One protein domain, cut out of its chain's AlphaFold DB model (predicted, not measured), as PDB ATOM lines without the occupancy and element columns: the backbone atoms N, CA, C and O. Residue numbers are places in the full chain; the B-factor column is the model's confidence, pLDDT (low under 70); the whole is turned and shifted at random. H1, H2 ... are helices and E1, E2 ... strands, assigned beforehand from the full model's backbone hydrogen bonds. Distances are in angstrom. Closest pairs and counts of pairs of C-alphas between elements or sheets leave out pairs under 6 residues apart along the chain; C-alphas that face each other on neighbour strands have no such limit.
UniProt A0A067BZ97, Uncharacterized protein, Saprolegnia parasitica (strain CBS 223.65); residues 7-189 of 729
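Overview. This is residues 7 to 189 of the 729 residues of an uncharacterized protein of Saprolegnia parasitica (strain CBS 223.65) (UniProt A0A067BZ97). Two long helices, H2 and H5, meet near the last residues of H2 and the first of H5 as an open V, with a small head of H3, H4 and the two-stranded antiparallel sheet E1 E2 at the meeting point. H6 folds back along H5 as a helical hairpin, H1 lies at the open end of the H2 arm, and H7 ends the printed part near the head. The 183 printed residues hold seven named helices and two named strands, in the order H1 H2 E1 H3 H4 E2 H5 H6 H7; the sheet, E1 - E2, is antiparallel, and the class is mostly helix. The whole is loose, with a radius of gyration of the C-alphas of 22.2 A and spans of 68 by 50 by 35 A.

Along the chain. H1 is residues 7 to 17, with C-alpha 7 at (115.834, 93.736, 64.103), and is 15.0 A long from first to last C-alpha. H2, residues 26 to 55, is 43.2 A long. E1 is residues 62 to 64, 6.6 A, and H3 is residues 65 to 73, 11.9 A. H4, residues 80 to 92, is 18.0 A long, and E2, residues 98 to 100, is 6.3 A. H5, residues 101 to 139, is the longest helix at 56.4 A, with C-alpha 101 at (136.963, 92.284, 92.405). H6, residues 150 to 168, is 27.0 A long. H7, residues 176 to 189, is 20.1 A long, with C-alpha 189 at (122.428, 116.058, 94.601).

Arrangement. H5 is the hub and touches H2, H4 and H6. H5 and H6 form a helical hairpin at a shallow tilt of 19 degrees, opposite ways, the closest C-alphas being those of Ile 119 and Ile 162, 5.9 A apart. H4 touches H5 with residues 86 to 90 alone, at a steep tilt of 57 degrees, the closest C-alphas being those of Ala 90 and Ala 107, 5.3 A. H2 touches H5 with residues 48 to 52 alone, at a steep tilt of 41 degrees, opposite ways, the closest C-alphas being those of Phe 52 and Phe 101, 6.6 A. H3 and H4 are a helical hairpin at 14 degrees, a shallow tilt; the C-alphas of Ala 65 and Ala 91 are closest, 6.1 A apart. E1 and E2 are antiparallel neighbours, with N 63 and O 99, and N 99 and O 63, within hydrogen-bond range at 2.8 A each. H7 is close to but not clearly touching H4, the closest C-alphas being those of Val 80 and Ile 180, 6.6 A. H1 is apart from H2 and from H5, for instance. In H1 to H7 every O i to N i+4 pair is within hydrogen-bond range.

Size, cuts and confidence. The C-alphas of Asn 60 and Arg 142, the two farthest apart, are 71.0 A from each other. The printed part has no cut, and no link is long. Residues 33 to 39 of H2 stand free, and so do residues 134 to 148, of which 134 to 139 belong to H5. Mean pLDDT of the printed part is 72.3; 74 residues are under 70, among them residues 65 to 82 and 172 to 189.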
ATOM      1  N   ASP A   7     114.846  92.947  64.847       69.00
ATOM      2  CA  ASP A   7     115.834  93.736  64.103       69.00
ATOM      3  C   ASP A   7     117.177  93.006  63.950       69.00
ATOM      4  O   ASP A   7     117.862  93.119  62.937       69.00
ATOM      5  N   GLU A   8     117.568  92.212  64.945       68.81
ATOM      6  CA  GLU A   8     118.755  91.361  64.841       68.81
ATOM      7  C   GLU A   8     118.507  90.182  63.898       68.81
ATOM      8  O   GLU A   8     119.393  89.806  63.135       68.81
ATOM      9  N   LEU A   9     117.302  89.606  63.924       70.00
ATOM     10  CA  LEU A   9     116.901  88.561  62.985       70.00
ATOM     11  C   LEU A   9     116.892  89.093  61.553       70.00
ATOM     12  O   LEU A   9     117.422  88.425  60.670       70.00
ATOM     13  N   SER A  10     116.357  90.294  61.320       69.31
ATOM     14  CA  SER A  10     116.361  90.909  59.990       69.31
ATOM     15  C   SER A  10     117.779  91.221  59.502       69.31
ATOM     16  O   SER A  10     118.087  90.941  58.347       69.31
ATOM     17  N   ALA A  11     118.679  91.685  60.374       70.75
ATOM     18  CA  ALA A  11     120.087  91.899  60.031       70.75
ATOM     19  C   ALA A  11     120.828  90.589  59.701       70.75
ATOM     20  O   ALA A  11     121.633  90.535  58.770       70.75
ATOM     21  N   VAL A  12     120.540  89.515  60.441       70.25
ATOM     22  CA  VAL A  12     121.094  88.182  60.170       70.25
ATOM     23  C   VAL A  12     120.575  87.631  58.839       70.25
ATOM     24  O   VAL A  12     121.355  87.069  58.069       70.25
ATOM     25  N   PHE A  13     119.290  87.823  58.533       70.50
ATOM     26  CA  PHE A  13     118.728  87.437  57.240       70.50
ATOM     27  C   PHE A  13     119.275  88.291  56.089       70.50
ATOM     28  O   PHE A  13     119.604  87.729  55.054       70.50
ATOM     29  N   ALA A  14     119.498  89.593  56.281       67.00
ATOM     30  CA  ALA A  14     120.110  90.467  55.274       67.00
ATOM     31  C   ALA A  14     121.563  90.066  54.931       67.00
ATOM     32  O   ALA A  14     122.002  90.185  53.789       67.00
ATOM     33  N   LEU A  15     122.319  89.538  55.901       63.62
ATOM     34  CA  LEU A  15     123.650  88.963  55.654       63.62
ATOM     35  C   LEU A  15     123.578  87.648  54.862       63.62
ATOM     36  O   LEU A  15     124.430  87.389  54.015       63.62
ATOM     37  N   GLN A  16     122.557  86.829  55.118       64.12
ATOM     38  CA  GLN A  16     122.295  85.577  54.400       64.12
ATOM     39  C   GLN A  16     121.733  85.813  52.982       64.12
ATOM     40  O   GLN A  16     122.053  85.056  52.064       64.12
ATOM     41  N   GLU A  17     120.994  86.906  52.758       59.50
ATOM     42  CA  GLU A  17     120.566  87.370  51.428       59.50
ATOM     43  C   GLU A  17     121.763  87.638  50.508       59.50
ATOM     44  O   GLU A  17     121.742  87.248  49.340       59.50
ATOM     45  N   GLY A  18     122.854  88.195  51.049       57.34
ATOM     46  CA  GLY A  18     124.121  88.359  50.328       57.34
ATOM     47  C   GLY A  18     124.786  87.039  49.904       57.34
ATOM     48  O   GLY A  18     125.648  87.041  49.025       57.34
ATOM     49  N   HIS A  19     124.372  85.912  50.492       59.69
ATOM     50  CA  HIS A  19     124.842  84.559  50.186       59.69
ATOM     51  C   HIS A  19     123.822  83.712  49.396       59.69
ATOM     52  O   HIS A  19     124.133  82.579  49.030       59.69
ATOM     53  N   GLY A  20     122.643  84.261  49.073       54.81
ATOM     54  CA  GLY A  20     121.645  83.628  48.202       54.81
ATOM     55  C   GLY A  20     120.729  82.596  48.875       54.81
ATOM     56  O   GLY A  20     119.977  81.916  48.177       54.81
ATOM     57  N   THR A  21     120.751  82.474  50.205       58.94
ATOM     58  CA  THR A  21     119.894  81.546  50.962       58.94
ATOM     59  C   THR A  21     118.995  82.304  51.935       58.94
ATOM     60  O   THR A  21     119.451  82.853  52.926       58.94
ATOM     61  N   PHE A  22     117.681  82.293  51.697       61.88
ATOM     62  CA  PHE A  22     116.676  82.915  52.582       61.88
ATOM     63  C   PHE A  22     116.287  82.030  53.782       61.88
ATOM     64  O   PHE A  22     115.218  82.193  54.370       61.88
ATOM     65  N   GLN A  23     117.102  81.031  54.120       68.44
ATOM     66  CA  GLN A  23     116.798  80.057  55.163       68.44
ATOM     67  C   GLN A  23     118.002  79.874  56.075       68.44
ATOM     68  O   GLN A  23     119.100  79.587  55.618       68.44
ATOM     69  N   LEU A  24     117.753  79.997  57.375       69.44
ATOM     70  CA  LEU A  24     118.727  79.742  58.424       69.44
ATOM     71  C   LEU A  24     118.624  78.277  58.839       69.44
ATOM     72  O   LEU A  24     117.570  77.834  59.308       69.44
ATOM     73  N   SER A  25     119.704  77.512  58.694       78.88
ATOM     74  CA  SER A  25     119.719  76.154  59.227       78.88
ATOM     75  C   SER A  25     119.676  76.179  60.759       78.88
ATOM     76  O   SER A  25     120.137  77.115  61.419       78.88
ATOM     77  N   ARG A  26     119.153  75.106  61.366       73.38
ATOM     78  CA  ARG A  26     119.097  74.975  62.832       73.38
ATOM     79  C   ARG A  26     120.483  75.085  63.481       73.38
ATOM     80  O   ARG A  26     120.591  75.599  64.590       73.38
ATOM     81  N   LEU A  27     121.530  74.603  62.807       75.62
ATOM     82  CA  LEU A  27     122.905  74.672  63.302       75.62
ATOM     83  C   LEU A  27     123.447  76.102  63.276       75.62
ATOM     84  O   LEU A  27     124.006  76.546  64.274       75.62
ATOM     85  N   GLU A  28     123.231  76.835  62.186       75.81
ATOM     86  CA  GLU A  28     123.632  78.242  62.078       75.81
ATOM     87  C   GLU A  28     122.891  79.111  63.098       75.81
ATOM     88  O   GLU A  28     123.506  79.932  63.774       75.81
ATOM     89  N   TYR A  29     121.594  78.872  63.305       75.69
ATOM     90  CA  TYR A  29     120.819  79.575  64.328       75.69
ATOM     91  C   TYR A  29     121.382  79.353  65.740       75.69
ATOM     92  O   TYR A  29     121.540  80.302  66.510       75.69
ATOM     93  N   LEU A  30     121.740  78.108  66.077       74.19
ATOM     94  CA  LEU A  30     122.361  77.778  67.363       74.19
ATOM     95  C   LEU A  30     123.759  78.396  67.509       74.19
ATOM     96  O   LEU A  30     124.100  78.863  68.594       74.19
ATOM     97  N   GLN A  31     124.550  78.440  66.434       76.88
ATOM     98  CA  GLN A  31     125.861  79.095  66.434       76.88
ATOM     99  C   GLN A  31     125.743  80.604  66.669       76.88
ATOM    100  O   GLN A  31     126.479  81.151  67.488       76.88
ATOM    101  N   ILE A  32     124.783  81.267  66.022       76.75
ATOM    102  CA  ILE A  32     124.522  82.701  66.206       76.75
ATOM    103  C   ILE A  32     124.055  82.985  67.638       76.75
ATOM    104  O   ILE A  32     124.539  83.924  68.272       76.75
ATOM    105  N   GLN A  33     123.173  82.149  68.191       74.88
ATOM    106  CA  GLN A  33     122.763  82.272  69.592       74.88
ATOM    107  C   GLN A  33     123.929  82.072  70.568       74.88
ATOM    108  O   GLN A  33     124.035  82.813  71.546       74.88
ATOM    109  N   ALA A  34     124.808  81.100  70.315       73.06
ATOM    110  CA  ALA A  34     125.986  80.855  71.143       73.06
ATOM    111  C   ALA A  34     126.981  82.027  71.082       73.06
ATOM    112  O   ALA A  34     127.471  82.467  72.121       73.06
ATOM    113  N   ALA A  35     127.216  82.581  69.890       73.81
ATOM    114  CA  ALA A  35     128.062  83.755  69.700       73.81
ATOM    115  C   ALA A  35     127.492  84.993  70.411       73.81
ATOM    116  O   ALA A  35     128.224  85.696  71.105       73.81
ATOM    117  N   LYS A  36     126.174  85.223  70.315       76.38
ATOM    118  CA  LYS A  36     125.496  86.308  71.041       76.38
ATOM    119  C   LYS A  36     125.617  86.139  72.553       76.38
ATOM    120  O   LYS A  36     125.865  87.111  73.257       76.38
ATOM    121  N   LYS A  37     125.453  84.912  73.056       77.50
ATOM    122  CA  LYS A  37     125.607  84.615  74.482       77.50
ATOM    123  C   LYS A  37     127.019  84.961  74.970       77.50
ATOM    124  O   LYS A  37     127.137  85.679  75.952       77.50
ATOM    125  N   LEU A  38     128.057  84.530  74.249       77.12
ATOM    126  CA  LEU A  38     129.452  84.857  74.572       77.12
ATOM    127  C   LEU A  38     129.728  86.366  74.553       77.12
ATOM    128  O   LEU A  38     130.419  86.877  75.429       77.12
ATOM    129  N   ALA A  39     129.178  87.088  73.575       75.69
ATOM    130  CA  ALA A  39     129.335  88.538  73.493       75.69
ATOM    131  C   ALA A  39     128.668  89.268  74.671       75.69
ATOM    132  O   ALA A  39     129.229  90.227  75.193       75.69
ATOM    133  N   LEU A  40     127.489  88.805  75.104       75.69
ATOM    134  CA  LEU A  40     126.797  89.357  76.271       75.69
ATOM    135  C   LEU A  40     127.547  89.060  77.569       75.69
ATOM    136  O   LEU A  40     127.705  89.963  78.375       75.69
ATOM    137  N   GLU A  41     128.067  87.842  77.735       78.12
ATOM    138  CA  GLU A  41     128.884  87.485  78.901       78.12
ATOM    139  C   GLU A  41     130.148  88.354  78.983       78.12
ATOM    140  O   GLU A  41     130.481  88.849  80.053       78.12
ATOM    141  N   ALA A  42     130.818  88.617  77.856       76.38
ATOM    142  CA  ALA A  42     131.970  89.518  77.827       76.38
ATOM    143  C   ALA A  42     131.598  90.970  78.183       76.38
ATOM    144  O   ALA A  42     132.341  91.638  78.901       76.38
ATOM    145  N   ALA A  43     130.443  91.452  77.713       75.75
ATOM    146  CA  ALA A  43     129.944  92.779  78.065       75.75
ATOM    147  C   ALA A  43     129.553  92.871  79.550       75.75
ATOM    148  O   ALA A  43     129.826  93.892  80.179       75.75
ATOM    149  N   ASP A  44     128.954  91.814  80.110       77.19
ATOM    150  CA  ASP A  44     128.583  91.730  81.527       77.19
ATOM    151  C   ASP A  44     129.830  91.827  82.421       77.19
ATOM    152  O   ASP A  44     129.804  92.507  83.444       77.19
ATOM    153  N   GLU A  45     130.946  91.215  82.017       78.50
ATOM    154  CA  GLU A  45     132.226  91.303  82.736       78.50
ATOM    155  C   GLU A  45     132.817  92.718  82.730       78.50
ATOM    156  O   GLU A  45     133.233  93.227  83.773       78.50
ATOM    157  N   GLU A  46     132.827  93.378  81.570       76.56
ATOM    158  CA  GLU A  46     133.308  94.758  81.447       76.56
ATOM    159  C   GLU A  46     132.433  95.727  82.260       76.56
ATOM    160  O   GLU A  46     132.913  96.691  82.861       76.56
ATOM    161  N   ASP A  47     131.125  95.481  82.293       73.50
ATOM    162  CA  ASP A  47     130.173  96.255  83.082       73.50
ATOM    163  C   ASP A  47     130.361  96.035  84.590       73.50
ATOM    164  O   ASP A  47     130.432  96.995  85.357       73.50
ATOM    165  N   LEU A  48     130.554  94.793  85.038       76.50
ATOM    166  CA  LEU A  48     130.850  94.481  86.440       76.50
ATOM    167  C   LEU A  48     132.154  95.118  86.920       76.50
ATOM    168  O   LEU A  48     132.209  95.643  88.035       76.50
ATOM    169  N   GLN A  49     133.192  95.113  86.083       75.19
ATOM    170  CA  GLN A  49     134.474  95.733  86.406       75.19
ATOM    171  C   GLN A  49     134.356  97.253  86.568       75.19
ATOM    172  O   GLN A  49     134.927  97.820  87.506       75.19
ATOM    173  N   ARG A  50     133.560  97.906  85.711       68.75
ATOM    174  CA  ARG A  50     133.235  99.335  85.830       68.75
ATOM    175  C   ARG A  50     132.468  99.637  87.114       68.75
ATOM    176  O   ARG A  50     132.796 100.575  87.832       68.75
ATOM    177  N   HIS A  51     131.482  98.816  87.449       69.94
ATOM    178  CA  HIS A  51     130.702  99.009  88.668       69.94
ATOM    179  C   HIS A  51     131.521  98.786  89.942       69.94
ATOM    180  O   HIS A  51     131.340  99.515  90.914       69.94
ATOM    181  N   PHE A  52     132.458  97.837  89.933       67.50
ATOM    182  CA  PHE A  52     133.367  97.624  91.055       67.50
ATOM    183  C   PHE A  52     134.287  98.828  91.290       67.50
ATOM    184  O   PHE A  52     134.461  99.249  92.428       67.50
ATOM    185  N   THR A  53     134.817  99.427  90.220       66.75
ATOM    186  CA  THR A  53     135.663 100.630  90.324       66.75
ATOM    187  C   THR A  53     134.902 101.845  90.850       66.75
ATOM    188  O   THR A  53     135.485 102.665  91.546       66.75
ATOM    189  N   VAL A  54     133.599 101.959  90.573       63.56
ATOM    190  CA  VAL A  54     132.748 103.018  91.150       63.56
ATOM    191  C   VAL A  54     132.509 102.811  92.650       63.56
ATOM    192  O   VAL A  54     132.468 103.784  93.400       63.56
ATOM    193  N   LEU A  55     132.349 101.562  93.100       64.50
ATOM    194  CA  LEU A  55     132.178 101.247  94.525       64.50
ATOM    195  C   LEU A  55     133.484 101.383  95.312       64.50
ATOM    196  O   LEU A  55     133.451 101.726  96.492       64.50
ATOM    197  N   ASP A  56     134.624 101.147  94.669       65.44
ATOM    198  CA  ASP A  56     135.958 101.333  95.236       65.44
ATOM    199  C   ASP A  56     136.394 102.802  95.130       65.44
ATOM    200  O   ASP A  56     137.335 103.171  94.429       65.44
ATOM    201  N   TYR A  57     135.682 103.670  95.847       58.56
ATOM    202  CA  TYR A  57     135.929 105.114  95.848       58.56
ATOM    203  C   TYR A  57     137.325 105.506  96.365       58.56
ATOM    204  O   TYR A  57     137.788 106.623  96.127       58.56
ATOM    205  N   HIS A  58     138.005 104.598  97.066       58.94
ATOM    206  CA  HIS A  58     139.372 104.770  97.547       58.94
ATOM    207  C   HIS A  58     140.438 104.282  96.559       58.94
ATOM    208  O   HIS A  58     141.619 104.566  96.766       58.94
ATOM    209  N   GLY A  59     140.042 103.552  95.510       61.56
ATOM    210  CA  GLY A  59     140.934 102.996  94.494       61.56
ATOM    211  C   GLY A  59     141.936 101.977  95.038       61.56
ATOM    212  O   GLY A  59     143.031 101.847  94.490       61.56
ATOM    213  N   ASN A  60     141.613 101.297  96.142       71.38
ATOM    214  CA  ASN A  60     142.524 100.361  96.807       71.38
ATOM    215  C   ASN A  60     142.315  98.896  96.366       71.38
ATOM    216  O   ASN A  60     142.976  97.995  96.886       71.38
ATOM    217  N   GLY A  61     141.410  98.658  95.416       68.19
ATOM    218  CA  GLY A  61     141.052  97.351  94.874       68.19
ATOM    219  C   GLY A  61     140.174  96.504  95.799       68.19
ATOM    220  O   GLY A  61     140.029  95.303  95.554       68.19
ATOM    221  N   SER A  62     139.618  97.084  96.869       76.38
ATOM    222  CA  SER A  62     138.899  96.362  97.919       76.38
ATOM    223  C   SER A  62     137.675  97.126  98.416       76.38
ATOM    224  O   SER A  62     137.760  98.230  98.939       76.38
ATOM    225  N   LEU A  63     136.536  96.448  98.407       70.25
ATOM    226  CA  LEU A  63     135.286  96.943  98.961       70.25
ATOM    227  C   LEU A  63     135.138  96.519 100.428       70.25
ATOM    228  O   LEU A  63     135.287  95.340 100.757       70.25
ATOM    229  N   VAL A  64     134.815  97.464 101.311       74.88
ATOM    230  CA  VAL A  64     134.445  97.173 102.704       74.88
ATOM    231  C   VAL A  64     132.932  96.989 102.767       74.88
ATOM    232  O   VAL A  64     132.171  97.902 102.441       74.88
ATOM    233  N   ALA A  65     132.487  95.793 103.162       67.06
ATOM    234  CA  ALA A  65     131.074  95.419 103.115       67.06
ATOM    235  C   ALA A  65     130.184  96.365 103.938       67.06
ATOM    236  O   ALA A  65     129.132  96.777 103.455       67.06
ATOM    237  N   ASP A  66     130.623  96.757 105.134       65.69
ATOM    238  CA  ASP A  66     129.828  97.584 106.049       65.69
ATOM    239  C   ASP A  66     129.600  99.007 105.517       65.69
ATOM    240  O   ASP A  66     128.500  99.539 105.645       65.69
ATOM    241  N   GLU A  67     130.592  99.602 104.848       63.09
ATOM    242  CA  GLU A  67     130.477 100.950 104.271       63.09
ATOM    243  C   GLU A  67     129.483 100.981 103.106       63.09
ATOM    244  O   GLU A  67     128.667 101.895 102.985       63.09
ATOM    245  N   ILE A  68     129.513  99.944 102.268       64.50
ATOM    246  CA  ILE A  68     128.618  99.825 101.117       64.50
ATOM    247  C   ILE A  68     127.214  99.457 101.575       64.50
ATOM    248  O   ILE A  68     126.247 100.018 101.070       64.50
ATOM    249  N   LEU A  69     127.073  98.547 102.538       66.88
ATOM    250  CA  LEU A  69     125.771  98.172 103.083       66.88
ATOM    251  C   LEU A  69     125.105  99.356 103.796       66.88
ATOM    252  O   LEU A  69     123.921  99.576 103.567       66.88
ATOM    253  N   ASP A  70     125.848 100.159 104.565       62.19
ATOM    254  CA  ASP A  70     125.333 101.374 105.212       62.19
ATOM    255  C   ASP A  70     124.980 102.469 104.183       62.19
ATOM    256  O   ASP A  70     123.941 103.126 104.286       62.19
ATOM    257  N   ALA A  71     125.785 102.637 103.126       56.03
ATOM    258  CA  ALA A  71     125.461 103.543 102.019       56.03
ATOM    259  C   ALA A  71     124.202 103.099 101.252       56.03
ATOM    260  O   ALA A  71     123.358 103.924 100.904       56.03
ATOM    261  N   LEU A  72     124.046 101.795 101.026       61.28
ATOM    262  CA  LEU A  72     122.900 101.202 100.345       61.28
ATOM    263  C   LEU A  72     121.635 101.236 101.214       61.28
ATOM    264  O   LEU A  72     120.564 101.570 100.713       61.28
ATOM    265  N   GLU A  73     121.725 100.971 102.516       63.31
ATOM    266  CA  GLU A  73     120.580 101.036 103.436       63.31
ATOM    267  C   GLU A  73     119.969 102.439 103.526       63.31
ATOM    268  O   GLU A  73     118.746 102.570 103.606       63.31
ATOM    269  N   LYS A  74     120.789 103.490 103.410       52.53
ATOM    270  CA  LYS A  74     120.333 104.890 103.426       52.53
ATOM    271  C   LYS A  74     119.491 105.289 102.211       52.53
ATOM    272  O   LYS A  74     118.766 106.276 102.281       52.53
ATOM    273  N   THR A  75     119.548 104.537 101.113       52.50
ATOM    274  CA  THR A  75     118.840 104.887  99.865       52.50
ATOM    275  C   THR A  75     117.369 104.463  99.840       52.50
ATOM    276  O   THR A  75     116.574 105.071  99.124       52.50
ATOM    277  N   GLY A  76     116.986 103.434 100.608       52.22
ATOM    278  CA  GLY A  76     115.600 102.960 100.726       52.22
ATOM    279  C   GLY A  76     114.964 102.365  99.457       52.22
ATOM    280  O   GLY A  76     113.757 102.120  99.454       52.22
ATOM    281  N   ASP A  77     115.726 102.131  98.381       57.00
ATOM    282  CA  ASP A  77     115.197 101.622  97.106       57.00
ATOM    283  C   ASP A  77     115.036 100.084  97.114       57.00
ATOM    284  O   ASP A  77     115.840  99.341  97.675       57.00
ATOM    285  N   ALA A  78     114.003  99.569  96.444       52.69
ATOM    286  CA  ALA A  78     113.766  98.134  96.305       52.69
ATOM    287  C   ALA A  78     114.834  97.441  95.436       52.69
ATOM    288  O   ALA A  78     115.155  96.274  95.682       52.69
ATOM    289  N   GLY A  79     115.415  98.144  94.451       54.22
ATOM    290  CA  GLY A  79     116.483  97.609  93.588       54.22
ATOM    291  C   GLY A  79     117.793  97.333  94.335       54.22
ATOM    292  O   GLY A  79     118.551  96.431  93.978       54.22
ATOM    293  N   VAL A  80     118.006  98.038  95.444       63.69
ATOM    294  CA  VAL A  80     119.188  97.922  96.303       63.69
ATOM    295  C   VAL A  80     119.237  96.585  97.037       63.69
ATOM    296  O   VAL A  80     120.319  96.106  97.358       63.69
ATOM    297  N   SER A  81     118.098  95.913  97.223       66.81
ATOM    298  CA  SER A  81     118.046  94.579  97.837       66.81
ATOM    299  C   SER A  81     118.865  93.526  97.078       66.81
ATOM    300  O   SER A  81     119.472  92.658  97.705       66.81
ATOM    301  N   ILE A  82     118.937  93.631  95.746       69.94
ATOM    302  CA  ILE A  82     119.690  92.707  94.887       69.94
ATOM    303  C   ILE A  82     121.192  92.936  95.069       69.94
ATOM    304  O   ILE A  82     121.947  91.985  95.269       69.94
ATOM    305  N   LEU A  83     121.617  94.202  95.079       70.12
ATOM    306  CA  LEU A  83     123.012  94.568  95.307       70.12
ATOM    307  C   LEU A  83     123.451  94.257  96.743       70.12
ATOM    308  O   LEU A  83     124.532  93.720  96.959       70.12
ATOM    309  N   LYS A  84     122.576  94.504  97.720       74.44
ATOM    310  CA  LYS A  84     122.772  94.143  99.125       74.44
ATOM    311  C   LYS A  84     122.972  92.638  99.285       74.44
ATOM    312  O   LYS A  84     123.869  92.218 100.008       74.44
ATOM    313  N   ALA A  85     122.168  91.827  98.595       75.06
ATOM    314  CA  ALA A  85     122.319  90.377  98.595       75.06
ATOM    315  C   ALA A  85     123.649  89.935  97.961       75.06
ATOM    316  O   ALA A  85     124.294  89.045  98.508       75.06
ATOM    317  N   ALA A  86     124.090  90.589  96.880       72.88
ATOM    318  CA  ALA A  86     125.378  90.316  96.236       72.88
ATOM    319  C   ALA A  86     126.576  90.681  97.116       72.88
ATOM    320  O   ALA A  86     127.469  89.859  97.311       72.88
ATOM    321  N   VAL A  87     126.563  91.872  97.718       75.56
ATOM    322  CA  VAL A  87     127.610  92.320  98.646       75.56
ATOM    323  C   VAL A  87     127.620  91.457  99.906       75.56
ATOM    324  O   VAL A  87     128.686  91.055 100.352       75.56
ATOM    325  N   ALA A  88     126.459  91.082 100.449       78.62
ATOM    326  CA  ALA A  88     126.380  90.185 101.602       78.62
ATOM    327  C   ALA A  88     126.845  88.754 101.277       78.62
ATOM    328  O   ALA A  88     127.446  88.098 102.125       78.62
ATOM    329  N   ALA A  89     126.576  88.252 100.068       79.00
ATOM    330  CA  ALA A  89     127.085  86.960  99.612       79.00
ATOM    331  C   ALA A  89     128.612  86.988  99.450       79.00
ATOM    332  O   ALA A  89     129.283  86.072  99.918       79.00
ATOM    333  N   ALA A  90     129.154  88.063  98.872       78.69
ATOM    334  CA  ALA A  90     130.593  88.286  98.758       78.69
ATOM    335  C   ALA A  90     131.268  88.511 100.124       78.69
ATOM    336  O   ALA A  90     132.380  88.054 100.345       78.69
ATOM    337  N   ALA A  91     130.598  89.164 101.075       77.62
ATOM    338  CA  ALA A  91     131.115  89.341 102.431       77.62
ATOM    339  C   ALA A  91     131.223  88.001 103.174       77.62
ATOM    340  O   ALA A  91     132.186  87.764 103.891       77.62
ATOM    341  N   LYS A  92     130.257  87.094 102.973       79.75
ATOM    342  CA  LYS A  92     130.270  85.755 103.588       79.75
ATOM    343  C   LYS A  92     131.399  84.859 103.085       79.75
ATOM    344  O   LYS A  92     131.765  83.925 103.792       79.75
ATOM    345  N   SER A  93     131.919  85.098 101.882       74.88
ATOM    346  CA  SER A  93     133.033  84.322 101.331       74.88
ATOM    347  C   SER A  93     134.408  84.829 101.780       74.88
ATOM    348  O   SER A  93     135.409  84.210 101.427       74.88
ATOM    349  N   VAL A  94     134.475  85.903 102.582       79.31
ATOM    350  CA  VAL A  94     135.727  86.524 103.040       79.31
ATOM    351  C   VAL A  94     135.788  86.589 104.565       79.31
ATOM    352  O   VAL A  94     134.880  87.103 105.207       79.31
ATOM    353  N   SER A  95     136.892  86.125 105.155       67.69
ATOM    354  CA  SER A  95     137.148  86.209 106.604       67.69
ATOM    355  C   SER A  95     137.576  87.600 107.082       67.69
ATOM    356  O   SER A  95     137.322  87.967 108.224       67.69
ATOM    357  N   ASP A  96     138.206  88.374 106.200       67.06
ATOM    358  CA  ASP A  96     138.898  89.629 106.524       67.06
ATOM    359  C   ASP A  96     138.042  90.886 106.254       67.06
ATOM    360  O   ASP A  96     138.526  92.010 106.372       67.06
ATOM    361  N   GLY A  97     136.781  90.715 105.830       67.94
ATOM    362  CA  GLY A  97     135.838  91.807 105.532       67.94
ATOM    363  C   GLY A  97     136.145  92.639 104.272       67.94
ATOM    364  O   GLY A  97     135.407  93.576 103.964       67.94
ATOM    365  N   LYS A  98     137.208  92.293 103.531       75.94
ATOM    366  CA  LYS A  98     137.679  92.972 102.312       75.94
ATOM    367  C   LYS A  98     137.279  92.219 101.045       75.94
ATOM    368  O   LYS A  98     137.854  91.185 100.718       75.94
ATOM    369  N   ILE A  99     136.315  92.747 100.303       79.88
ATOM    370  CA  ILE A  99     135.813  92.131  99.075       79.88
ATOM    371  C   ILE A  99     136.625  92.652  97.879       79.88
ATOM    372  O   ILE A  99     136.471  93.799  97.465       79.88
ATOM    373  N   THR A 100     137.479  91.811  97.295       83.88
ATOM    374  CA  THR A 100     138.190  92.125  96.041       83.88
ATOM    375  C   THR A 100     137.293  91.917  94.816       83.88
ATOM    376  O   THR A 100     136.231  91.293  94.904       83.88
ATOM    377  N   PHE A 101     137.731  92.409  93.649       81.62
ATOM    378  CA  PHE A 101     136.963  92.284  92.405       81.62
ATOM    379  C   PHE A 101     136.641  90.830  92.052       81.62
ATOM    380  O   PHE A 101     135.499  90.532  91.723       81.62
ATOM    381  N   ASP A 102     137.601  89.912  92.180       82.50
ATOM    382  CA  ASP A 102     137.391  88.501  91.831       82.50
ATOM    383  C   ASP A 102     136.326  87.834  92.710       82.50
ATOM    384  O   ASP A 102     135.524  87.025  92.239       82.50
ATOM    385  N   ILE A 103     136.269  88.220  93.986       84.12
ATOM    386  CA  ILE A 103     135.300  87.694  94.950       84.12
ATOM    387  C   ILE A 103     133.915  88.285  94.682       84.12
ATOM    388  O   ILE A 103     132.922  87.555  94.651       84.12
ATOM    389  N   PHE A 104     133.853  89.591  94.419       81.81
ATOM    390  CA  PHE A 104     132.629  90.277  94.014       81.81
ATOM    391  C   PHE A 104     132.054  89.696  92.713       81.81
ATOM    392  O   PHE A 104     130.869  89.368  92.637       81.81
ATOM    393  N   ARG A 105     132.919  89.486  91.717       84.69
ATOM    394  CA  ARG A 105     132.610  88.847  90.437       84.69
ATOM    395  C   ARG A 105     132.065  87.436  90.640       84.69
ATOM    396  O   ARG A 105     131.010  87.113  90.097       84.69
ATOM    397  N   SER A 106     132.750  86.604  91.428       85.44
ATOM    398  CA  SER A 106     132.302  85.231  91.692       85.44
ATOM    399  C   SER A 106     130.929  85.208  92.358       85.44
ATOM    400  O   SER A 106     130.054  84.471  91.914       85.44
ATOM    401  N   ALA A 107     130.702  86.056  93.366       84.12
ATOM    402  CA  ALA A 107     129.429  86.118  94.077       84.12
ATOM    403  C   ALA A 107     128.261  86.498  93.153       84.12
ATOM    404  O   ALA A 107     127.193  85.883  93.213       84.12
ATOM    405  N   ILE A 108     128.466  87.469  92.257       83.12
ATOM    406  CA  ILE A 108     127.447  87.868  91.279       83.12
ATOM    407  C   ILE A 108     127.182  86.752  90.268       83.12
ATOM    408  O   ILE A 108     126.020  86.464  89.971       83.12
ATOM    409  N   HIS A 109     128.222  86.075  89.778       85.06
ATOM    410  CA  HIS A 109     128.052  84.928  88.882       85.06
ATOM    411  C   HIS A 109     127.328  83.766  89.546       85.06
ATOM    412  O   HIS A 109     126.471  83.146  88.921       85.06
ATOM    413  N   ASP A 110     127.619  83.476  90.809       84.88
ATOM    414  CA  ASP A 110     126.942  82.421  91.563       84.88
ATOM    415  C   ASP A 110     125.465  82.752  91.787       84.88
ATOM    416  O   ASP A 110     124.598  81.901  91.570       84.88
ATOM    417  N   MET A 111     125.151  84.007  92.111       83.12
ATOM    418  CA  MET A 111     123.769  84.480  92.214       83.12
ATOM    419  C   MET A 111     123.029  84.435  90.876       83.12
ATOM    420  O   MET A 111     121.889  83.962  90.818       83.12
ATOM    421  N   ASN A 112     123.661  84.890  89.794       85.44
ATOM    422  CA  ASN A 112     123.086  84.831  88.456       85.44
ATOM    423  C   ASN A 112     122.864  83.377  88.026       85.44
ATOM    424  O   ASN A 112     121.789  83.063  87.523       85.44
ATOM    425  N   ARG A 113     123.814  82.468  88.285       85.81
ATOM    426  CA  ARG A 113     123.669  81.030  88.006       85.81
ATOM    427  C   ARG A 113     122.523  80.404  88.796       85.81
ATOM    428  O   ARG A 113     121.704  79.702  88.207       85.81
ATOM    429  N   ALA A 114     122.419  80.690  90.093       85.75
ATOM    430  CA  ALA A 114     121.324  80.199  90.929       85.75
ATOM    431  C   ALA A 114     119.959  80.716  90.443       85.75
ATOM    432  O   ALA A 114     119.003  79.949  90.308       85.75
ATOM    433  N   THR A 115     119.881  82.003  90.099       84.50
ATOM    434  CA  THR A 115     118.655  82.626  89.580       84.50
ATOM    435  C   THR A 115     118.288  82.068  88.205       84.50
ATOM    436  O   THR A 115     117.133  81.728  87.967       84.50
ATOM    437  N   GLN A 116     119.260  81.887  87.307       85.44
ATOM    438  CA  GLN A 116     119.056  81.259  85.999       85.44
ATOM    439  C   GLN A 116     118.595  79.802  86.121       85.44
ATOM    440  O   GLN A 116     117.733  79.378  85.351       85.44
ATOM    441  N   ALA A 117     119.119  79.044  87.089       85.38
ATOM    442  CA  ALA A 117     118.666  77.685  87.371       85.38
ATOM    443  C   ALA A 117     117.209  77.662  87.864       85.38
ATOM    444  O   ALA A 117     116.423  76.835  87.400       85.38
ATOM    445  N   SER A 118     116.821  78.608  88.729       87.19
ATOM    446  CA  SER A 118     115.424  78.769  89.157       87.19
ATOM    447  C   SER A 118     114.508  79.116  87.980       87.19
ATOM    448  O   SER A 118     113.492  78.454  87.785       87.19
ATOM    449  N   ILE A 119     114.905  80.078  87.137       86.12
ATOM    450  CA  ILE A 119     114.165  80.452  85.923       86.12
ATOM    451  C   ILE A 119     114.001  79.237  85.001       86.12
ATOM    452  O   ILE A 119     112.932  79.031  84.428       86.12
ATOM    453  N   ALA A 120     115.042  78.414  84.840       85.00
ATOM    454  CA  ALA A 120     114.984  77.203  84.026       85.00
ATOM    455  C   ALA A 120     113.998  76.166  84.596       85.00
ATOM    456  O   ALA A 120     113.206  75.594  83.848       85.00
ATOM    457  N   ALA A 121     113.997  75.951  85.912       87.56
ATOM    458  CA  ALA A 121     113.047  75.052  86.565       87.56
ATOM    459  C   ALA A 121     111.594  75.543  86.417       87.56
ATOM    460  O   ALA A 121     110.709  74.763  86.053       87.56
ATOM    461  N   ASP A 122     111.358  76.840  86.623       88.31
ATOM    462  CA  ASP A 122     110.029  77.443  86.513       88.31
ATOM    463  C   ASP A 122     109.532  77.459  85.061       88.31
ATOM    464  O   ASP A 122     108.383  77.119  84.793       88.31
ATOM    465  N   THR A 123     110.395  77.758  84.087       87.94
ATOM    466  CA  THR A 123     110.033  77.679  82.658       87.94
ATOM    467  C   THR A 123     109.709  76.251  82.214       87.94
ATOM    468  O   THR A 123     108.747  76.048  81.474       87.94
ATOM    469  N   LEU A 124     110.432  75.235  82.699       89.38
ATOM    470  CA  LEU A 124     110.078  73.833  82.443       89.38
ATOM    471  C   LEU A 124     108.712  73.475  83.037       89.38
ATOM    472  O   LEU A 124     107.903  72.819  82.376       89.38
ATOM    473  N   ARG A 125     108.427  73.934  84.260       88.62
ATOM    474  CA  ARG A 125     107.111  73.764  84.886       88.62
ATOM    475  C   ARG A 125     106.014  74.465  84.083       88.62
ATOM    476  O   ARG A 125     104.953  73.872  83.896       88.62
ATOM    477  N   LEU A 126     106.272  75.670  83.572       88.31
ATOM    478  CA  LEU A 126     105.345  76.398  82.705       88.31
ATOM    479  C   LEU A 126     104.983  75.564  81.473       88.31
ATOM    480  O   LEU A 126     103.802  75.346  81.215       88.31
ATOM    481  N   TYR A 127     105.978  75.025  80.761       87.75
ATOM    482  CA  TYR A 127     105.732  74.191  79.582       87.75
ATOM    483  C   TYR A 127     104.943  72.920  79.913       87.75
ATOM    484  O   TYR A 127     104.049  72.532  79.164       87.75
ATOM    485  N   GLN A 128     105.208  72.287  81.060       89.06
ATOM    486  CA  GLN A 128     104.426  71.131  81.511       89.06
ATOM    487  C   GLN A 128     102.966  71.494  81.817       89.06
ATOM    488  O   GLN A 128     102.064  70.704  81.530       89.06
ATOM    489  N   LEU A 129     102.715  72.664  82.411       86.25
ATOM    490  CA  LEU A 129     101.365  73.149  82.703       86.25
ATOM    491  C   LEU A 129     100.616  73.539  81.424       86.25
ATOM    492  O   LEU A 129      99.456  73.156  81.273       86.25
ATOM    493  N   GLN A 130     101.287  74.204  80.481       85.62
ATOM    494  CA  GLN A 130     100.738  74.537  79.163       85.62
ATOM    495  C   GLN A 130     100.382  73.268  78.372       85.62
ATOM    496  O   GLN A 130      99.253  73.142  77.903       85.62
ATOM    497  N   ALA A 131     101.260  72.261  78.340       85.88
ATOM    498  CA  ALA A 131     100.973  70.978  77.693       85.88
ATOM    499  C   ALA A 131      99.779  70.242  78.340       85.88
ATOM    500  O   ALA A 131      98.942  69.660  77.648       85.88
ATOM    501  N   LYS A 132      99.652  70.289  79.676       85.19
ATOM    502  CA  LYS A 132      98.481  69.744  80.391       85.19
ATOM    503  C   LYS A 132      97.202  70.511  80.060       85.19
ATOM    504  O   LYS A 132      96.143  69.895  79.938       85.19
ATOM    505  N   GLN A 133      97.287  71.831  79.922       82.31
ATOM    506  CA  GLN A 133      96.164  72.678  79.536       82.31
ATOM    507  C   GLN A 133      95.701  72.355  78.110       82.31
ATOM    508  O   GLN A 133      94.507  72.151  77.898       82.31
ATOM    509  N   GLU A 134      96.623  72.233  77.157       81.12
ATOM    510  CA  GLU A 134      96.325  71.844  75.775       81.12
ATOM    511  C   GLU A 134      95.706  70.445  75.696       81.12
ATOM    512  O   GLU A 134      94.682  70.264  75.039       81.12
ATOM    513  N   ALA A 135      96.241  69.471  76.438       81.81
ATOM    514  CA  ALA A 135      95.678  68.122  76.502       81.81
ATOM    515  C   ALA A 135      94.250  68.105  77.088       81.81
ATOM    516  O   ALA A 135      93.378  67.386  76.595       81.81
ATOM    517  N   LEU A 136      93.978  68.920  78.113       75.44
ATOM    518  CA  LEU A 136      92.639  69.069  78.698       75.44
ATOM    519  C   LEU A 136      91.658  69.765  77.748       75.44
ATOM    520  O   LEU A 136      90.481  69.398  77.716       75.44
ATOM    521  N   LEU A 137      92.124  70.746  76.971       72.69
ATOM    522  CA  LEU A 137      91.327  71.412  75.938       72.69
ATOM    523  C   LEU A 137      91.000  70.454  74.785       72.69
ATOM    524  O   LEU A 137      89.854  70.408  74.344       72.69
ATOM    525  N   GLN A 138      91.959  69.625  74.367       73.38
ATOM    526  CA  GLN A 138      91.741  68.585  73.358       73.38
ATOM    527  C   GLN A 138      90.757  67.502  73.834       73.38
ATOM    528  O   GLN A 138      89.956  67.017  73.036       73.38
ATOM    529  N   GLN A 139      90.756  67.150  75.126       70.75
ATOM    530  CA  GLN A 139      89.771  66.221  75.703       70.75
ATOM    531  C   GLN A 139      88.381  66.852  75.906       70.75
ATOM    532  O   GLN A 139      87.370  66.153  75.833       70.75
ATOM    533  N   ARG A 140      88.293  68.168  76.139       66.50
ATOM    534  CA  ARG A 140      87.028  68.907  76.296       66.50
ATOM    535  C   ARG A 140      86.534  69.503  74.973       66.50
ATOM    536  O   ARG A 140      86.272  70.697  74.890       66.50
ATOM    537  N   GLN A 141      86.249  68.673  73.973       56.56
ATOM    538  CA  GLN A 141      85.581  69.132  72.739       56.56
ATOM    539  C   GLN A 141      84.134  69.663  72.945       56.56
ATOM    540  O   GLN A 141      83.465  70.013  71.978       56.56
ATOM    541  N   ARG A 142      83.610  69.731  74.184       53.94
ATOM    542  CA  ARG A 142      82.234  70.179  74.500       53.94
ATOM    543  C   ARG A 142      82.109  70.981  75.809       53.94
ATOM    544  O   ARG A 142      81.213  70.711  76.606       53.94
ATOM    545  N   ALA A 143      82.982  71.951  76.078       56.41
ATOM    546  CA  ALA A 143      82.816  72.844  77.235       56.41
ATOM    547  C   ALA A 143      82.851  74.328  76.839       56.41
ATOM    548  O   ALA A 143      83.649  74.727  75.996       56.41
ATOM    549  N   LYS A 144      81.962  75.127  77.452       55.97
ATOM    550  CA  LYS A 144      81.795  76.571  77.203       55.97
ATOM    551  C   LYS A 144      83.088  77.368  77.477       55.97
ATOM    552  O   LYS A 144      83.826  76.991  78.388       55.97
ATOM    553  N   PRO A 145      83.322  78.493  76.772       53.44
ATOM    554  CA  PRO A 145      84.649  79.104  76.639       53.44
ATOM    555  C   PRO A 145      85.111  79.965  77.826       53.44
ATOM    556  O   PRO A 145      86.191  80.533  77.757       53.44
ATOM    557  N   ASP A 146      84.326  80.097  78.898       50.12
ATOM    558  CA  ASP A 146      84.361  81.339  79.691       50.12
ATOM    559  C   ASP A 146      84.714  81.168  81.178       50.12
ATOM    560  O   ASP A 146      84.322  81.956  82.032       50.12
ATOM    561  N   VAL A 147      85.452  80.111  81.528       57.12
ATOM    562  CA  VAL A 147      85.941  79.927  82.903       57.12
ATOM    563  C   VAL A 147      87.455  79.799  82.875       57.12
ATOM    564  O   VAL A 147      87.979  78.756  82.482       57.12
ATOM    565  N   GLN A 148      88.154  80.855  83.314       62.03
ATOM    566  CA  GLN A 148      89.583  80.794  83.623       62.03
ATOM    567  C   GLN A 148      89.818  79.607  84.560       62.03
ATOM    568  O   GLN A 148      89.379  79.588  85.712       62.03
ATOM    569  N   THR A 149      90.456  78.567  84.035       68.75
ATOM    570  CA  THR A 149      90.771  77.382  84.829       68.75
ATOM    571  C   THR A 149      91.877  77.726  85.822       68.75
ATOM    572  O   THR A 149      92.706  78.597  85.560       68.75
ATOM    573  N   SER A 150      91.927  77.035  86.962       77.62
ATOM    574  CA  SER A 150      93.002  77.221  87.948       77.62
ATOM    575  C   SER A 150      94.398  77.068  87.331       77.62
ATOM    576  O   SER A 150      95.320  77.760  87.743       77.62
ATOM    577  N   LEU A 151      94.527  76.224  86.300       77.88
ATOM    578  CA  LEU A 151      95.748  76.045  85.510       77.88
ATOM    579  C   LEU A 151      96.142  77.307  84.733       77.88
ATOM    580  O   LEU A 151      97.315  77.645  84.691       77.88
ATOM    581  N   HIS A 152      95.177  78.030  84.159       78.94
ATOM    582  CA  HIS A 152      95.454  79.276  83.443       78.94
ATOM    583  C   HIS A 152      95.949  80.381  84.388       78.94
ATOM    584  O   HIS A 152      96.891  81.101  84.061       78.94
ATOM    585  N   VAL A 153      95.361  80.473  85.587       82.62
ATOM    586  CA  VAL A 153      95.828  81.397  86.632       82.62
ATOM    587  C   VAL A 153      97.233  81.012  87.101       82.62
ATOM    588  O   VAL A 153      98.084  81.884  87.241       82.62
ATOM    589  N   GLU A 154      97.503  79.717  87.291       86.00
ATOM    590  CA  GLU A 154      98.833  79.231  87.671       86.00
ATOM    591  C   GLU A 154      99.886  79.552  86.599       86.00
ATOM    592  O   GLU A 154     100.933  80.088  86.949       86.00
ATOM    593  N   CYS A 155      99.597  79.328  85.309       85.38
ATOM    594  CA  CYS A 155     100.481  79.717  84.205       85.38
ATOM    595  C   CYS A 155     100.769  81.225  84.203       85.38
ATOM    596  O   CYS A 155     101.930  81.615  84.140       85.38
ATOM    597  N   SER A 156      99.742  82.071  84.345       85.00
ATOM    598  CA  SER A 156      99.905  83.532  84.348       85.00
ATOM    599  C   SER A 156     100.739  84.033  85.535       85.00
ATOM    600  O   SER A 156     101.605  84.897  85.376       85.00
ATOM    601  N   VAL A 157     100.535  83.464  86.728       87.50
ATOM    602  CA  VAL A 157     101.347  83.784  87.912       87.50
ATOM    603  C   VAL A 157     102.794  83.332  87.716       87.50
ATOM    604  O   VAL A 157     103.712  84.076  88.065       87.50
ATOM    605  N   LEU A 158     103.011  82.143  87.144       87.75
ATOM    606  CA  LEU A 158     104.352  81.623  86.880       87.75
ATOM    607  C   LEU A 158     105.086  82.461  85.822       87.75
ATOM    608  O   LEU A 158     106.257  82.774  86.006       87.75
ATOM    609  N   GLU A 159     104.403  82.891  84.759       87.56
ATOM    610  CA  GLU A 159     104.940  83.807  83.742       87.56
ATOM    611  C   GLU A 159     105.362  85.143  84.360       87.56
ATOM    612  O   GLU A 159     106.492  85.592  84.159       87.56
ATOM    613  N   ALA A 160     104.499  85.749  85.183       83.81
ATOM    614  CA  ALA A 160     104.826  86.982  85.896       83.81
ATOM    615  C   ALA A 160     106.002  86.797  86.874       83.81
ATOM    616  O   ALA A 160     106.829  87.701  87.033       83.81
ATOM    617  N   HIS A 161     106.105  85.629  87.518       85.62
ATOM    618  CA  HIS A 161     107.220  85.292  88.400       85.62
ATOM    619  C   HIS A 161     108.540  85.152  87.634       85.62
ATOM    620  O   HIS A 161     109.535  85.765  88.021       85.62
ATOM    621  N   ILE A 162     108.530  84.422  86.515       83.94
ATOM    622  CA  ILE A 162     109.683  84.238  85.626       83.94
ATOM    623  C   ILE A 162     110.167  85.591  85.094       83.94
ATOM    624  O   ILE A 162     111.362  85.877  85.133       83.94
ATOM    625  N   GLU A 163     109.259  86.457  84.643       82.50
ATOM    626  CA  GLU A 163     109.617  87.799  84.172       82.50
ATOM    627  C   GLU A 163     110.213  88.666  85.286       82.50
ATOM    628  O   GLU A 163     111.183  89.394  85.065       82.50
ATOM    629  N   ARG A 164     109.701  88.554  86.518       81.44
ATOM    630  CA  ARG A 164     110.288  89.240  87.675       81.44
ATOM    631  C   ARG A 164     111.699  88.735  87.985       81.44
ATOM    632  O   ARG A 164     112.580  89.555  88.225       81.44
ATOM    633  N   GLN A 165     111.923  87.421  87.962       81.19
ATOM    634  CA  GLN A 165     113.248  86.831  88.177       81.19
ATOM    635  C   GLN A 165     114.233  87.234  87.073       81.19
ATOM    636  O   GLN A 165     115.365  87.605  87.375       81.19
ATOM    637  N   LYS A 166     113.799  87.250  85.805       82.44
ATOM    638  CA  LYS A 166     114.623  87.710  84.675       82.44
ATOM    639  C   LYS A 166     115.077  89.157  84.841       82.44
ATOM    640  O   LYS A 166     116.240  89.438  84.578       82.44
ATOM    641  N   ARG A 167     114.204  90.056  85.315       76.75
ATOM    642  CA  ARG A 167     114.559  91.461  85.616       76.75
ATOM    643  C   ARG A 167     115.533  91.597  86.790       76.75
ATOM    644  O   ARG A 167     116.254  92.586  86.875       76.75
ATOM    645  N   GLY A 168     115.546  90.618  87.694       72.31
ATOM    646  CA  GLY A 168     116.451  90.574  88.840       72.31
ATOM    647  C   GLY A 168     117.873  90.113  88.511       72.31
ATOM    648  O   GLY A 168     118.751  90.265  89.355       72.31
ATOM    649  N   LEU A 169     118.118  89.575  87.309       79.19
ATOM    650  CA  LEU A 169     119.462  89.181  86.882       79.19
ATOM    651  C   LEU A 169     120.371  90.407  86.768       79.19
ATOM    652  O   LEU A 169     119.978  91.443  86.228       79.19
ATOM    653  N   ILE A 170     121.597  90.276  87.260       74.56
ATOM    654  CA  ILE A 170     122.606  91.328  87.203       74.56
ATOM    655  C   ILE A 170     123.341  91.189  85.867       74.56
ATOM    656  O   ILE A 170     124.309  90.440  85.768       74.56
ATOM    657  N   THR A 171     122.824  91.847  84.830       74.25
ATOM    658  CA  THR A 171     123.370  91.840  83.463       74.25
ATOM    659  C   THR A 171     123.277  93.233  82.846       74.25
ATOM    660  O   THR A 171     122.427  94.039  83.246       74.25
ATOM    661  N   VAL A 172     124.081  93.490  81.811       68.25
ATOM    662  CA  VAL A 172     124.097  94.744  81.033       68.25
ATOM    663  C   VAL A 172     122.711  95.074  80.484       68.25
ATOM    664  O   VAL A 172     122.314  96.232  80.409       68.25
ATOM    665  N   GLN A 173     121.929  94.054  80.121       69.12
ATOM    666  CA  GLN A 173     120.586  94.240  79.562       69.12
ATOM    667  C   GLN A 173     119.573  94.774  80.582       69.12
ATOM    668  O   GLN A 173     118.637  95.478  80.204       69.12
ATOM    669  N   ASN A 174     119.737  94.436  81.862       68.94
ATOM    670  CA  ASN A 174     118.819  94.865  82.914       68.94
ATOM    671  C   ASN A 174     119.213  96.213  83.531       68.94
ATOM    672  O   ASN A 174     118.349  96.890  84.101       68.94
ATOM    673  N   ASP A 175     120.482  96.610  83.383       67.00
ATOM    674  CA  ASP A 175     121.037  97.897  83.817       67.00
ATOM    675  C   ASP A 175     120.622  98.265  85.255       67.00
ATOM    676  O   ASP A 175     120.137  99.358  85.565       67.00
ATOM    677  N   ASN A 176     120.693  97.271  86.144       65.81
ATOM    678  CA  ASN A 176     120.230  97.412  87.523       65.81
ATOM    679  C   ASN A 176     121.154  98.340  88.321       65.81
ATOM    680  O   ASN A 176     120.682  99.116  89.148       65.81
ATOM    681  N   PHE A 177     122.451  98.313  88.025       63.62
ATOM    682  CA  PHE A 177     123.445  99.152  88.676       63.62
ATOM    683  C   PHE A 177     123.293 100.636  88.338       63.62
ATOM    684  O   PHE A 177     123.213 101.443  89.263       63.62
ATOM    685  N   SER A 178     123.161 101.020  87.063       62.59
ATOM    686  CA  SER A 178     123.012 102.441  86.702       62.59
ATOM    687  C   SER A 178     121.758 103.067  87.305       62.59
ATOM    688  O   SER A 178     121.778 104.236  87.683       62.59
ATOM    689  N   LYS A 179     120.671 102.298  87.462       59.28
ATOM    690  CA  LYS A 179     119.457 102.755  88.160       59.28
ATOM    691  C   LYS A 179     119.720 103.036  89.640       59.28
ATOM    692  O   LYS A 179     119.259 104.052  90.151       59.28
ATOM    693  N   ILE A 180     120.484 102.169  90.305       57.81
ATOM    694  CA  ILE A 180     120.857 102.328  91.716       57.81
ATOM    695  C   ILE A 180     121.792 103.533  91.890       57.81
ATOM    696  O   ILE A 180     121.554 104.365  92.761       57.81
ATOM    697  N   TYR A 181     122.802 103.696  91.029       57.75
ATOM    698  CA  TYR A 181     123.693 104.861  91.085       57.75
ATOM    699  C   TYR A 181     122.981 106.165  90.751       57.75
ATOM    700  O   TYR A 181     123.236 107.166  91.408       57.75
ATOM    701  N   ALA A 182     122.059 106.168  89.788       53.56
ATOM    702  CA  ALA A 182     121.231 107.335  89.506       53.56
ATOM    703  C   ALA A 182     120.383 107.724  90.725       53.56
ATOM    704  O   ALA A 182     120.275 108.908  91.031       53.56
ATOM    705  N   ALA A 183     119.840 106.749  91.462       51.41
ATOM    706  CA  ALA A 183     119.107 107.008  92.697       51.41
ATOM    707  C   ALA A 183     120.015 107.565  93.810       51.41
ATOM    708  O   ALA A 183     119.648 108.546  94.453       51.41
ATOM    709  N   ILE A 184     121.212 106.994  93.999       51.53
ATOM    710  CA  ILE A 184     122.212 107.475  94.971       51.53
ATOM    711  C   ILE A 184     122.678 108.895  94.625       51.53
ATOM    712  O   ILE A 184     122.726 109.765  95.491       51.53
ATOM    713  N   LEU A 185     122.991 109.156  93.356       52.56
ATOM    714  CA  LEU A 185     123.427 110.466  92.879       52.56
ATOM    715  C   LEU A 185     122.306 111.498  92.978       52.56
ATOM    716  O   LEU A 185     122.558 112.609  93.427       52.56
ATOM    717  N   ALA A 186     121.069 111.144  92.625       49.28
ATOM    718  CA  ALA A 186     119.918 112.028  92.798       49.28
ATOM    719  C   ALA A 186     119.695 112.372  94.277       49.28
ATOM    720  O   ALA A 186     119.424 113.527  94.603       49.28
ATOM    721  N   GLN A 187     119.874 111.398  95.173       51.53
ATOM    722  CA  GLN A 187     119.806 111.606  96.616       51.53
ATOM    723  C   GLN A 187     120.919 112.548  97.102       51.53
ATOM    724  O   GLN A 187     120.629 113.525  97.786       51.53
ATOM    725  N   TYR A 188     122.168 112.331  96.684       52.00
ATOM    726  CA  TYR A 188     123.308 113.189  97.029       52.00
ATOM    727  C   TYR A 188     123.187 114.618  96.459       52.00
ATOM    728  O   TYR A 188     123.499 115.617  97.112       52.00
ATOM    729  N   VAL A 189     122.697 114.754  95.226       51.41
ATOM    730  CA  VAL A 189     122.428 116.058  94.601       51.41
ATOM    731  C   VAL A 189     121.294 116.772  95.334       51.41
ATOM    732  O   VAL A 189     121.397 117.972  95.583       51.41
TER     733      VAL A 189